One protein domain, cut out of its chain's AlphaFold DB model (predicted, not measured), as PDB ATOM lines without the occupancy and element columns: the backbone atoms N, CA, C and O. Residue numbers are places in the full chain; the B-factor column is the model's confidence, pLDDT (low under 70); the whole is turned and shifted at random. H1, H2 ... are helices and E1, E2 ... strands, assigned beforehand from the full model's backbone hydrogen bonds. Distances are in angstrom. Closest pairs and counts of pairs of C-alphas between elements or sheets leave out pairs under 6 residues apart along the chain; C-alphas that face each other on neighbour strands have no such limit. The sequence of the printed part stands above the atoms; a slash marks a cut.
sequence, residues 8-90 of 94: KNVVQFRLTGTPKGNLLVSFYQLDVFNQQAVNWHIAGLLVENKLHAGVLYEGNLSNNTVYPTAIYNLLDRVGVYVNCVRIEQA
ATOM      1  N   LYS A   8     -13.946  -9.599 -70.577       82.19
ATOM      2  CA  LYS A   8     -14.358  -9.173 -69.234       82.19
ATOM      3  C   LYS A   8     -15.728  -9.754 -68.903       82.19
ATOM      4  O   LYS A   8     -16.436 -10.221 -69.794       82.19
ATOM      5  N   ASN A   9     -16.117  -9.684 -67.629       84.12
ATOM      6  CA  ASN A   9     -17.467 -10.029 -67.168       84.12
ATOM      7  C   ASN A   9     -17.934 -11.411 -67.651       84.12
ATOM      8  O   ASN A   9     -19.058 -11.568 -68.122       84.12
ATOM      9  N   VAL A  10     -17.043 -12.405 -67.580       87.88
ATOM     10  CA  VAL A  10     -17.355 -13.762 -68.026       87.88
ATOM     11  C   VAL A  10     -18.325 -14.399 -67.033       87.88
ATOM     12  O   VAL A  10     -17.976 -14.621 -65.875       87.88
ATOM     13  N   VAL A  11     -19.536 -14.702 -67.489       92.06
ATOM     14  CA  VAL A  11     -20.585 -15.362 -66.703       92.06
ATOM     15  C   VAL A  11     -21.037 -16.611 -67.441       92.06
ATOM     16  O   VAL A  11     -21.355 -16.553 -68.627       92.06
ATOM     17  N   GLN A  12     -21.077 -17.748 -66.749       93.62
ATOM     18  CA  GLN A  12     -21.391 -19.034 -67.364       93.62
ATOM     19  C   GLN A  12     -22.646 -19.666 -66.774       93.62
ATOM     20  O   GLN A  12     -22.846 -19.684 -65.561       93.62
ATOM     21  N   PHE A  13     -23.457 -20.255 -67.646       93.12
ATOM     22  CA  PHE A  13     -24.632 -21.032 -67.285       93.12
ATOM     23  C   PHE A  13     -24.611 -22.383 -67.977       93.12
ATOM     24  O   PHE A  13     -24.170 -22.520 -69.120       93.12
ATOM     25  N   ARG A  14     -25.164 -23.385 -67.297       91.31
ATOM     26  CA  ARG A  14     -25.450 -24.678 -67.909       91.31
ATOM     27  C   ARG A  14     -26.912 -24.718 -68.322       91.31
ATOM     28  O   ARG A  14     -27.792 -24.606 -67.474       91.31
ATOM     29  N   LEU A  15     -27.161 -24.898 -69.614       90.12
ATOM     30  CA  LEU A  15     -28.502 -25.097 -70.147       90.12
ATOM     31  C   LEU A  15     -28.716 -26.594 -70.381       90.12
ATOM     32  O   LEU A  15     -28.037 -27.212 -71.199       90.12
ATOM     33  N   THR A  16     -29.634 -27.192 -69.633       89.19
ATOM     34  CA  THR A  16     -29.955 -28.623 -69.710       89.19
ATOM     35  C   THR A  16     -31.277 -28.851 -70.437       89.19
ATOM     36  O   THR A  16     -32.110 -27.950 -70.504       89.19
ATOM     37  N   GLY A  17     -31.493 -30.061 -70.959       84.38
ATOM     38  CA  GLY A  17     -32.768 -30.427 -71.593       84.38
ATOM     39  C   GLY A  17     -32.970 -29.850 -72.997       84.38
ATOM     40  O   GLY A  17     -34.098 -29.806 -73.481       84.38
ATOM     41  N   THR A  18     -31.903 -29.406 -73.669       86.44
ATOM     42  CA  THR A  18     -31.998 -28.976 -75.071       86.44
ATOM     43  C   THR A  18     -31.950 -30.185 -76.015       86.44
ATOM     44  O   THR A  18     -31.293 -31.179 -75.693       86.44
ATOM     45  N   PRO A  19     -32.548 -30.102 -77.221       85.00
ATOM     46  CA  PRO A  19     -32.420 -31.147 -78.242       85.00
ATOM     47  C   PRO A  19     -30.971 -31.488 -78.629       85.00
ATOM     48  O   PRO A  19     -30.709 -32.580 -79.119       85.00
ATOM     49  N   LYS A  20     -30.020 -30.565 -78.410       81.94
ATOM     50  CA  LYS A  20     -28.585 -30.757 -78.679       81.94
ATOM     51  C   LYS A  20     -27.792 -31.231 -77.451       81.94
ATOM     52  O   LYS A  20     -26.563 -31.229 -77.483       81.94
ATOM     53  N   GLY A  21     -28.482 -31.648 -76.388       86.50
ATOM     54  CA  GLY A  21     -27.891 -32.080 -75.125       86.50
ATOM     55  C   GLY A  21     -27.688 -30.931 -74.138       86.50
ATOM     56  O   GLY A  21     -28.349 -29.894 -74.207       86.50
ATOM     57  N   ASN A  22     -26.785 -31.125 -73.180       90.81
ATOM     58  CA  ASN A  22     -26.426 -30.070 -72.239       90.81
ATOM     59  C   ASN A  22     -25.503 -29.070 -72.931       90.81
ATOM     60  O   ASN A  22     -24.539 -29.470 -73.579       90.81
ATOM     61  N   LEU A  23     -25.776 -27.783 -72.759       91.19
ATOM     62  CA  LEU A  23     -24.985 -26.697 -73.320       91.19
ATOM     63  C   LEU A  23     -24.315 -25.905 -72.202       91.19
ATOM     64  O   LEU A  23     -24.863 -25.758 -71.106       91.19
ATOM     65  N   LEU A  24     -23.126 -25.398 -72.493       92.25
ATOM     66  CA  LEU A  24     -22.459 -24.366 -71.723       92.25
ATOM     67  C   LEU A  24     -22.656 -23.043 -72.465       92.25
ATOM     68  O   LEU A  24     -22.289 -22.912 -73.632       92.25
ATOM     69  N   VAL A  25     -23.267 -22.084 -71.783       92.50
ATOM     70  CA  VAL A  25     -23.512 -20.735 -72.286       92.50
ATOM     71  C   VAL A  25     -22.597 -19.795 -71.522       92.50
ATOM     72  O   VAL A  25     -22.720 -19.684 -70.307       92.50
ATOM     73  N   SER A  26     -21.681 -19.136 -72.220       92.38
ATOM     74  CA  SER A  26     -20.760 -18.156 -71.649       92.38
ATOM     75  C   SER A  26     -21.094 -16.779 -72.196       92.38
ATOM     76  O   SER A  26     -20.959 -16.540 -73.393       92.38
ATOM     77  N   PHE A  27     -21.519 -15.878 -71.325       92.44
ATOM     78  CA  PHE A  27     -21.652 -14.459 -71.614       92.44
ATOM     79  C   PHE A  27     -20.344 -13.764 -71.285       92.44
ATOM     80  O   PHE A  27     -19.713 -14.088 -70.282       92.44
ATOM     81  N   TYR A  28     -19.933 -12.824 -72.124       90.06
ATOM     82  CA  TYR A  28     -18.729 -12.043 -71.886       90.06
ATOM     83  C   TYR A  28     -18.825 -10.686 -72.571       90.06
ATOM     84  O   TYR A  28     -19.596 -10.467 -73.511       90.06
ATOM     85  N   GLN A  29     -18.030  -9.755 -72.071       87.56
ATOM     86  CA  GLN A  29     -17.836  -8.451 -72.666       87.56
ATOM     87  C   GLN A  29     -16.495  -8.430 -73.387       87.56
ATOM     88  O   GLN A  29     -15.447  -8.643 -72.777       87.56
ATOM     89  N   LEU A  30     -16.515  -8.096 -74.670       82.94
ATOM     90  CA  LEU A  30     -15.328  -7.614 -75.360       82.94
ATOM     91  C   LEU A  30     -15.308  -6.083 -75.302       82.94
ATOM     92  O   LEU A  30     -16.329  -5.442 -75.562       82.94
ATOM     93  N   ASP A  31     -14.151  -5.503 -74.970       73.12
ATOM     94  CA  ASP A  31     -13.912  -4.049 -74.904       73.12
ATOM     95  C   ASP A  31     -13.749  -3.451 -76.317       73.12
ATOM     96  O   ASP A  31     -12.746  -2.847 -76.686       73.12
ATOM     97  N   VAL A  32     -14.731  -3.735 -77.169       66.31
ATOM     98  CA  VAL A  32     -14.816  -3.279 -78.553       66.31
ATOM     99  C   VAL A  32     -16.180  -2.645 -78.752       66.31
ATOM    100  O   VAL A  32     -17.218  -3.297 -78.667       66.31
ATOM    101  N   PHE A  33     -16.162  -1.348 -79.046       58.50
ATOM    102  CA  PHE A  33     -17.357  -0.540 -79.294       58.50
ATOM    103  C   PHE A  33     -17.930  -0.725 -80.709       58.50
ATOM    104  O   PHE A  33     -18.961  -0.150 -81.039       58.50
ATOM    105  N   ASN A  34     -17.271  -1.518 -81.560       63.88
ATOM    106  CA  ASN A  34     -17.671  -1.729 -82.945       63.88
ATOM    107  C   ASN A  34     -18.145  -3.174 -83.159       63.88
ATOM    108  O   ASN A  34     -17.370  -4.120 -83.009       63.88
ATOM    109  N   GLN A  35     -19.404  -3.343 -83.575       64.50
ATOM    110  CA  GLN A  35     -19.976  -4.647 -83.930       64.50
ATOM    111  C   GLN A  35     -19.162  -5.369 -85.017       64.50
ATOM    112  O   GLN A  35     -19.053  -6.594 -84.988       64.50
ATOM    113  N   GLN A  36     -18.534  -4.630 -85.939       64.38
ATOM    114  CA  GLN A  36     -17.656  -5.216 -86.956       64.38
ATOM    115  C   GLN A  36     -16.396  -5.831 -86.343       64.38
ATOM    116  O   GLN A  36     -15.949  -6.865 -86.821       64.38
ATOM    117  N   ALA A  37     -15.860  -5.262 -85.259       65.00
ATOM    118  CA  ALA A  37     -14.692  -5.818 -84.575       65.00
ATOM    119  C   ALA A  37     -15.031  -7.123 -83.836       65.00
ATOM    120  O   ALA A  37     -14.233  -8.058 -83.845       65.00
ATOM    121  N   VAL A  38     -16.241  -7.223 -83.270       68.38
ATOM    122  CA  VAL A  38     -16.771  -8.482 -82.717       68.38
ATOM    123  C   VAL A  38     -16.903  -9.531 -83.826       68.38
ATOM    124  O   VAL A  38     -16.390 -10.640 -83.689       68.38
ATOM    125  N   ASN A  39     -17.509  -9.165 -84.959       68.75
ATOM    126  CA  ASN A  39     -17.658 -10.063 -86.108       68.75
ATOM    127  C   ASN A  39     -16.307 -10.503 -86.696       68.75
ATOM    128  O   ASN A  39     -16.145 -11.672 -87.036       68.75
ATOM    129  N   TRP A  40     -15.325  -9.603 -86.783       66.94
ATOM    130  CA  TRP A  40     -13.970  -9.921 -87.241       66.94
ATOM    131  C   TRP A  40     -13.222 -10.836 -86.277       66.94
ATOM    132  O   TRP A  40     -12.484 -11.702 -86.729       66.94
ATOM    133  N   HIS A  41     -13.428 -10.695 -84.965       69.62
ATOM    134  CA  HIS A  41     -12.842 -11.609 -83.986       69.62
ATOM    135  C   HIS A  41     -13.375 -13.034 -84.159       69.62
ATOM    136  O   HIS A  41     -12.597 -13.978 -84.250       69.62
ATOM    137  N   ILE A  42     -14.695 -13.186 -84.288       67.12
ATOM    138  CA  ILE A  42     -15.332 -14.491 -84.521       67.12
ATOM    139  C   ILE A  42     -14.877 -15.079 -85.861       67.12
ATOM    140  O   ILE A  42     -14.562 -16.264 -85.941       67.12
ATOM    141  N   ALA A  43     -14.798 -14.253 -86.909       66.75
ATOM    142  CA  ALA A  43     -14.254 -14.663 -88.200       66.75
ATOM    143  C   ALA A  43     -12.784 -15.102 -88.082       66.75
ATOM    144  O   ALA A  43     -12.395 -16.096 -88.686       66.75
ATOM    145  N   GLY A  44     -11.988 -14.424 -87.253       63.66
ATOM    146  CA  GLY A  44     -10.634 -14.843 -86.898       63.66
ATOM    147  C   GLY A  44     -10.610 -16.219 -86.231       63.66
ATOM    148  O   GLY A  44      -9.862 -17.085 -86.667       63.66
ATOM    149  N   LEU A  45     -11.484 -16.471 -85.252       64.88
ATOM    150  CA  LEU A  45     -11.598 -17.778 -84.586       64.88
ATOM    151  C   LEU A  45     -12.038 -18.904 -85.541       64.88
ATOM    152  O   LEU A  45     -11.570 -20.038 -85.401       64.88
ATOM    153  N   LEU A  46     -12.903 -18.595 -86.516       63.38
ATOM    154  CA  LEU A  46     -13.291 -19.501 -87.606       63.38
ATOM    155  C   LEU A  46     -12.093 -19.841 -88.505       63.38
ATOM    156  O   LEU A  46     -11.845 -21.014 -88.773       63.38
ATOM    157  N   VAL A  47     -11.338 -18.830 -88.950       60.69
ATOM    158  CA  VAL A  47     -10.178 -18.997 -89.846       60.69
ATOM    159  C   VAL A  47      -9.015 -19.698 -89.142       60.69
ATOM    160  O   VAL A  47      -8.352 -20.540 -89.741       60.69
ATOM    161  N   GLU A  48      -8.794 -19.417 -87.858       56.44
ATOM    162  CA  GLU A  48      -7.790 -20.100 -87.037       56.44
ATOM    163  C   GLU A  48      -8.209 -21.526 -86.626       56.44
ATOM    164  O   GLU A  48      -7.475 -22.188 -85.893       56.44
ATOM    165  N   ASN A  49      -9.373 -22.016 -87.078       54.72
ATOM    166  CA  ASN A  49      -9.911 -23.344 -86.759       54.72
ATOM    167  C   ASN A  49     -10.035 -23.598 -85.236       54.72
ATOM    168  O   ASN A  49     -10.027 -24.737 -84.766       54.72
ATOM    169  N   LYS A  50     -10.132 -22.516 -84.448       57.12
ATOM    170  CA  LYS A  50     -10.238 -22.539 -82.979       57.12
ATOM    171  C   LYS A  50     -11.666 -22.790 -82.500       57.12
ATOM    172  O   LYS A  50     -11.887 -23.024 -81.310       57.12
ATOM    173  N   LEU A  51     -12.644 -22.784 -83.407       60.22
ATOM    174  CA  LEU A  51     -13.977 -23.300 -83.120       60.22
ATOM    175  C   LEU A  51     -13.924 -24.827 -83.085       60.22
ATOM    176  O   LEU A  51     -14.086 -25.521 -84.083       60.22
ATOM    177  N   HIS A  52     -13.659 -25.347 -81.890       61.91
ATOM    178  CA  HIS A  52     -13.715 -26.772 -81.600       61.91
ATOM    179  C   HIS A  52     -15.084 -27.363 -81.978       61.91
ATOM    180  O   HIS A  52     -16.105 -26.684 -81.870       61.91
ATOM    181  N   ALA A  53     -15.114 -28.659 -82.317       63.22
ATOM    182  CA  ALA A  53     -16.282 -29.437 -82.770       63.22
ATOM    183  C   ALA A  53     -17.507 -29.494 -81.815       63.22
ATOM    184  O   ALA A  53     -18.414 -30.293 -82.018       63.22
ATOM    185  N   GLY A  54     -17.554 -28.662 -80.776       76.69
ATOM    186  CA  GLY A  54     -18.683 -28.508 -79.864       76.69
ATOM    187  C   GLY A  54     -19.263 -27.094 -79.816       76.69
ATOM    188  O   GLY A  54     -20.300 -26.921 -79.183       76.69
ATOM    189  N   VAL A  55     -18.649 -26.087 -80.449       83.88
ATOM    190  CA  VAL A  55     -19.179 -24.714 -80.423       83.88
ATOM    191  C   VAL A  55     -20.322 -24.589 -81.424       83.88
ATOM    192  O   VAL A  55     -20.152 -24.790 -82.622       83.88
ATOM    193  N   LEU A  56     -21.512 -24.281 -80.916       86.75
ATOM    194  CA  LEU A  56     -22.725 -24.100 -81.712       86.75
ATOM    195  C   LEU A  56     -22.867 -22.663 -82.211       86.75
ATOM    196  O   LEU A  56     -23.441 -22.441 -83.273       86.75
ATOM    197  N   TYR A  57     -22.393 -21.704 -81.419       87.25
ATOM    198  CA  TYR A  57     -22.410 -20.287 -81.746       87.25
ATOM    199  C   TYR A  57     -21.382 -19.554 -80.890       87.25
ATOM    200  O   TYR A  57     -21.258 -19.831 -79.701       87.25
ATOM    201  N   GLU A  58     -20.684 -18.589 -81.467       86.31
ATOM    202  CA  GLU A  58     -19.899 -17.617 -80.717       86.31
ATOM    203  C   GLU A  58     -20.061 -16.271 -81.401       86.31
ATOM    204  O   GLU A  58     -19.778 -16.148 -82.591       86.31
ATOM    205  N   GLY A  59     -20.563 -15.275 -80.675       85.06
ATOM    206  CA  GLY A  59     -20.634 -13.932 -81.211       85.06
ATOM    207  C   GLY A  59     -21.545 -12.956 -80.504       85.06
ATOM    208  O   GLY A  59     -21.876 -13.129 -79.336       85.06
ATOM    209  N   ASN A  60     -21.907 -11.887 -81.213       87.56
ATOM    210  CA  ASN A  60     -22.711 -10.808 -80.651       87.56
ATOM    211  C   ASN A  60     -24.081 -11.325 -80.189       87.56
ATOM    212  O   ASN A  60     -24.786 -11.990 -80.946       87.56
ATOM    213  N   LEU A  61     -24.482 -10.952 -78.973       87.31
ATOM    214  CA  LEU A  61     -25.777 -11.319 -78.395       87.31
ATOM    215  C   LEU A  61     -26.962 -11.030 -79.320       87.31
ATOM    216  O   LEU A  61     -27.838 -11.879 -79.479       87.31
ATOM    217  N   SER A  62     -26.964  -9.870 -79.977       84.44
ATOM    218  CA  SER A  62     -28.043  -9.447 -80.873       84.44
ATOM    219  C   SER A  62     -28.165 -10.311 -82.132       84.44
ATOM    220  O   SER A  62     -29.237 -10.365 -82.726       84.44
ATOM    221  N   ASN A  63     -27.095 -11.011 -82.521       86.44
ATOM    222  CA  ASN A  63     -27.049 -11.848 -83.721       86.44
ATOM    223  C   ASN A  63     -27.173 -13.346 -83.400       86.44
ATOM    224  O   ASN A  63     -26.979 -14.180 -84.286       86.44
ATOM    225  N   ASN A  64     -27.439 -13.708 -82.142       84.81
ATOM    226  CA  ASN A  64     -27.546 -15.103 -81.744       84.81
ATOM    227  C   ASN A  64     -28.784 -15.774 -82.363       84.81
ATOM    228  O   ASN A  64     -29.921 -15.379 -82.109       84.81
ATOM    229  N   THR A  65     -28.557 -16.854 -83.110       85.94
ATOM    230  CA  THR A  65     -29.610 -17.685 -83.718       85.94
ATOM    231  C   THR A  65     -29.857 -18.995 -82.964       85.94
ATOM    232  O   THR A  65     -30.784 -19.736 -83.288       85.94
ATOM    233  N   VAL A  66     -29.056 -19.299 -81.938       85.19
ATOM    234  CA  VAL A  66     -29.102 -20.560 -81.195       85.19
ATOM    235  C   VAL A  66     -29.854 -20.368 -79.878       85.19
ATOM    236  O   VAL A  66     -29.393 -19.684 -78.967       85.19
ATOM    237  N   TYR A  67     -31.031 -20.997 -79.783       89.00
ATOM    238  CA  TYR A  67     -31.939 -20.932 -78.627       89.00
ATOM    239  C   TYR A  67     -32.184 -19.500 -78.105       89.00
ATOM    240  O   TYR A  67     -32.062 -19.274 -76.900       89.00
ATOM    241  N   PRO A  68     -32.548 -18.530 -78.969       89.69
ATOM    242  CA  PRO A  68     -32.563 -17.109 -78.617       89.69
ATOM    243  C   PRO A  68     -33.363 -16.826 -77.340       89.69
ATOM    244  O   PRO A  68     -32.841 -16.194 -76.430       89.69
ATOM    245  N   THR A  69     -34.570 -17.384 -77.200       91.12
ATOM    246  CA  THR A  69     -35.407 -17.212 -75.998       91.12
ATOM    247  C   THR A  69     -34.722 -17.689 -74.714       91.12
ATOM    248  O   THR A  69     -34.758 -16.996 -73.703       91.12
ATOM    249  N   ALA A  70     -34.071 -18.856 -74.736       90.31
ATOM    250  CA  ALA A  70     -33.386 -19.381 -73.556       90.31
ATOM    251  C   ALA A  70     -32.156 -18.538 -73.198       90.31
ATOM    252  O   ALA A  70     -31.880 -18.325 -72.021       90.31
ATOM    253  N   ILE A  71     -31.440 -18.037 -74.206       91.94
ATOM    254  CA  ILE A  71     -30.266 -17.185 -74.014       91.94
ATOM    255  C   ILE A  71     -30.667 -15.814 -73.464       91.94
ATOM    256  O   ILE A  71     -30.025 -15.354 -72.527       91.94
ATOM    257  N   TYR A  72     -31.753 -15.206 -73.949       90.88
ATOM    258  CA  TYR A  72     -32.268 -13.955 -73.384       90.88
ATOM    259  C   TYR A  72     -32.731 -14.127 -71.931       90.88
ATOM    260  O   TYR A  72     -32.309 -13.361 -71.076       90.88
ATOM    261  N   ASN A  73     -33.447 -15.209 -71.605       92.25
ATOM    262  CA  ASN A  73     -33.835 -15.493 -70.216       92.25
ATOM    263  C   ASN A  73     -32.634 -15.697 -69.269       92.25
ATOM    264  O   ASN A  73     -32.738 -15.461 -68.065       92.25
ATOM    265  N   LEU A  74     -31.508 -16.208 -69.780       92.38
ATOM    266  CA  LEU A  74     -30.263 -16.302 -69.015       92.38
ATOM    267  C   LEU A  74     -29.571 -14.939 -68.910       92.38
ATOM    268  O   LEU A  74     -29.035 -14.629 -67.850       92.38
ATOM    269  N   LEU A  75     -29.620 -14.131 -69.971       91.81
ATOM    270  CA  LEU A  75     -29.080 -12.773 -70.001       91.81
ATOM    271  C   LEU A  75     -29.745 -11.873 -68.951       91.81
ATOM    272  O   LEU A  75     -29.035 -11.128 -68.290       91.81
ATOM    273  N   ASP A  76     -31.052 -12.008 -68.708       91.25
ATOM    274  CA  ASP A  76     -31.759 -11.305 -67.618       91.25
ATOM    275  C   ASP A  76     -31.163 -11.577 -66.223       91.25
ATOM    276  O   ASP A  76     -31.329 -10.790 -65.294       91.25
ATOM    277  N   ARG A  77     -30.447 -12.697 -66.055       91.88
ATOM    278  CA  ARG A  77     -29.751 -13.051 -64.806       91.88
ATOM    279  C   ARG A  77     -28.320 -12.522 -64.759       91.88
ATOM    280  O   ARG A  77     -27.677 -12.598 -63.711       91.88
ATOM    281  N   VAL A  78     -27.795 -12.026 -65.877       90.12
ATOM    282  CA  VAL A  78     -26.460 -11.439 -65.966       90.12
ATOM    283  C   VAL A  78     -26.553 -10.005 -65.451       90.12
ATOM    284  O   VAL A  78     -26.892  -9.079 -66.175       90.12
ATOM    285  N   GLY A  79     -26.232  -9.806 -64.172       89.00
ATOM    286  CA  GLY A  79     -26.244  -8.486 -63.521       89.00
ATOM    287  C   GLY A  79     -25.103  -7.545 -63.935       89.00
ATOM    288  O   GLY A  79     -24.805  -6.595 -63.217       89.00
ATOM    289  N   VAL A  80     -24.420  -7.827 -65.046       88.88
ATOM    290  CA  VAL A  80     -23.275  -7.068 -65.565       88.88
ATOM    291  C   VAL A  80     -23.415  -6.883 -67.072       88.88
ATOM    292  O   VAL A  80     -24.012  -7.706 -67.761       88.88
ATOM    293  N   TYR A  81     -22.850  -5.804 -67.608       88.00
ATOM    294  CA  TYR A  81     -22.888  -5.576 -69.048       88.00
ATOM    295  C   TYR A  81     -22.038  -6.613 -69.800       88.00
ATOM    296  O   TYR A  81     -20.870  -6.839 -69.468       88.00
ATOM    297  N   VAL A  82     -22.634  -7.206 -70.836       89.88
ATOM    298  CA  VAL A  82     -22.038  -8.181 -71.759       89.88
ATOM    299  C   VAL A  82     -22.541  -7.899 -73.176       89.88
ATOM    300  O   VAL A  82     -23.659  -7.422 -73.358       89.88
ATOM    301  N   ASN A  83     -21.722  -8.183 -74.188       88.12
ATOM    302  CA  ASN A  83     -22.069  -7.960 -75.600       88.12
ATOM    303  C   ASN A  83     -21.892  -9.209 -76.476       88.12
ATOM    304  O   ASN A  83     -22.333  -9.216 -77.626       88.12
ATOM    305  N   CYS A  84     -21.286 -10.269 -75.938       88.81
ATOM    306  CA  CYS A  84     -21.029 -11.511 -76.646       88.81
ATOM    307  C   CYS A  84     -21.565 -12.717 -75.871       88.81
ATOM    308  O   CYS A  84     -21.660 -12.712 -74.640       88.81
ATOM    309  N   VAL A  85     -21.888 -13.768 -76.617       90.88
ATOM    310  CA  VAL A  85     -22.261 -15.075 -76.094       90.88
ATOM    311  C   VAL A  85     -21.554 -16.169 -76.876       90.88
ATOM    312  O   VAL A  85     -21.521 -16.161 -78.106       90.88
ATOM    313  N   ARG A  86     -21.023 -17.143 -76.147       90.62
ATOM    314  CA  ARG A  86     -20.531 -18.408 -76.677       90.62
ATOM    315  C   ARG A  86     -21.414 -19.532 -76.167       90.62
ATOM    316  O   ARG A  86     -21.660 -19.646 -74.969       90.62
ATOM    317  N   ILE A  87     -21.887 -20.360 -77.081       90.75
ATOM    318  CA  ILE A  87     -22.761 -21.496 -76.829       90.75
ATOM    319  C   ILE A  87     -22.046 -22.718 -77.368       90.75
ATOM    320  O   ILE A  87     -21.821 -22.842 -78.571       90.75
ATOM    321  N   GLU A  88     -21.711 -23.640 -76.484       90.38
ATOM    322  CA  GLU A  88     -21.059 -24.886 -76.856       90.38
ATOM    323  C   GLU A  88     -21.708 -26.072 -76.156       90.38
ATOM    324  O   GLU A  88     -22.372 -25.934 -75.130       90.38
ATOM    325  N   GLN A  89     -21.544 -27.259 -76.727       89.38
ATOM    326  CA  GLN A  89     -21.922 -28.493 -76.062       89.38
ATOM    327  C   GLN A  89     -21.125 -28.609 -74.765       89.38
ATOM    328  O   GLN A  89     -19.893 -28.600 -74.765       89.38
ATOM    329  N   ALA A  90     -21.831 -28.725 -73.644       84.06
ATOM    330  CA  ALA A  90     -21.186 -28.976 -72.373       84.06
ATOM    331  C   ALA A  90     -20.519 -30.349 -72.460       84.06
ATOM    332  O   ALA A  90     -21.193 -31.355 -72.704       84.06
TER     333      ALA A  90
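AT A GLANCE: This is residues 8 to 90 of the 94 residues of an uncharacterized protein of Spirosoma endophyticum (UniProt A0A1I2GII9). What shape would a first look show? One twisted wall of four antiparallel strands, in the order E1, E2, E4, E3, has the short helix H2 over one face near E1 and E2, its other face bare, and the longer helix H1 beside the edge strand E3. What is it built of? The printed part has 83 residues and is mixed, helices and strands, in the order E1, E2, H1, E3, H2, E4 along the chain. How compact is it? It is compact, with a radius of gyration of the C-alphas of 12.3 A and a rounded outline spanning 33 by 30 by 19 A.

HOW THE PARTS SIT: How do the strands pair, from the first residue on? E1, residues 8 to 18, and E2, residues 21 to 29, form an antiparallel hairpin at 162 degrees, with N 13 and O 25 at 2.8 A. E2 is also antiparallel to E4, residues 84 to 89, at 159 degrees, with N 26 and O 86 at 2.8 A. E4 is antiparallel to the edge strand E3, residues 55 to 60, at 174 degrees, with N 87 and O 57 at 2.7 A. Where is the first helix? H1, residues 35 to 47, is on the sheet but only grazes it, with its residues 35 to 46; its closest C-alphas to E3 are those of Ile 42 and Gly 59, 6.3 A apart. E2, H1 and E3 form a split strand-helix-strand unit, two strands running the same way with E4 between them in the sheet, and its crossover is right-handed. Where is the second helix? H2, residues 68 to 75, is on the sheet at a height over the sheet of 8.9 A, only just over E2, on which 3 of its 8 C-alphas fall, and runs slantwise to the strands at 55 degrees to E2 on the local plane. H1 and H2 are apart, and in both every O i to N i+4 pair is within hydrogen-bond range.

IN THESE COORDINATES: Where does the first strand begin? E1 starts at C-alpha 8, (-14.358, -9.173, -69.234), and is 27.2 A long; E2 is 25.8 A. How long are the later elements? H1 is 18.4 A, E3 14.3 A, H2 10.3 A and E4 17.0 A, ending at C-alpha 89, (-21.922, -28.493, -76.062).

THE WHOLE: How large is it? The two C-alphas farthest apart, those of Gly 17 and Phe 33, are 34.5 A apart. Is there a cut or a long link? The printed part has no cut, and no link is long. Where is confidence low? The pLDDT is under 70 in residues 32 to 53, against a mean of 81.7 for the printed part.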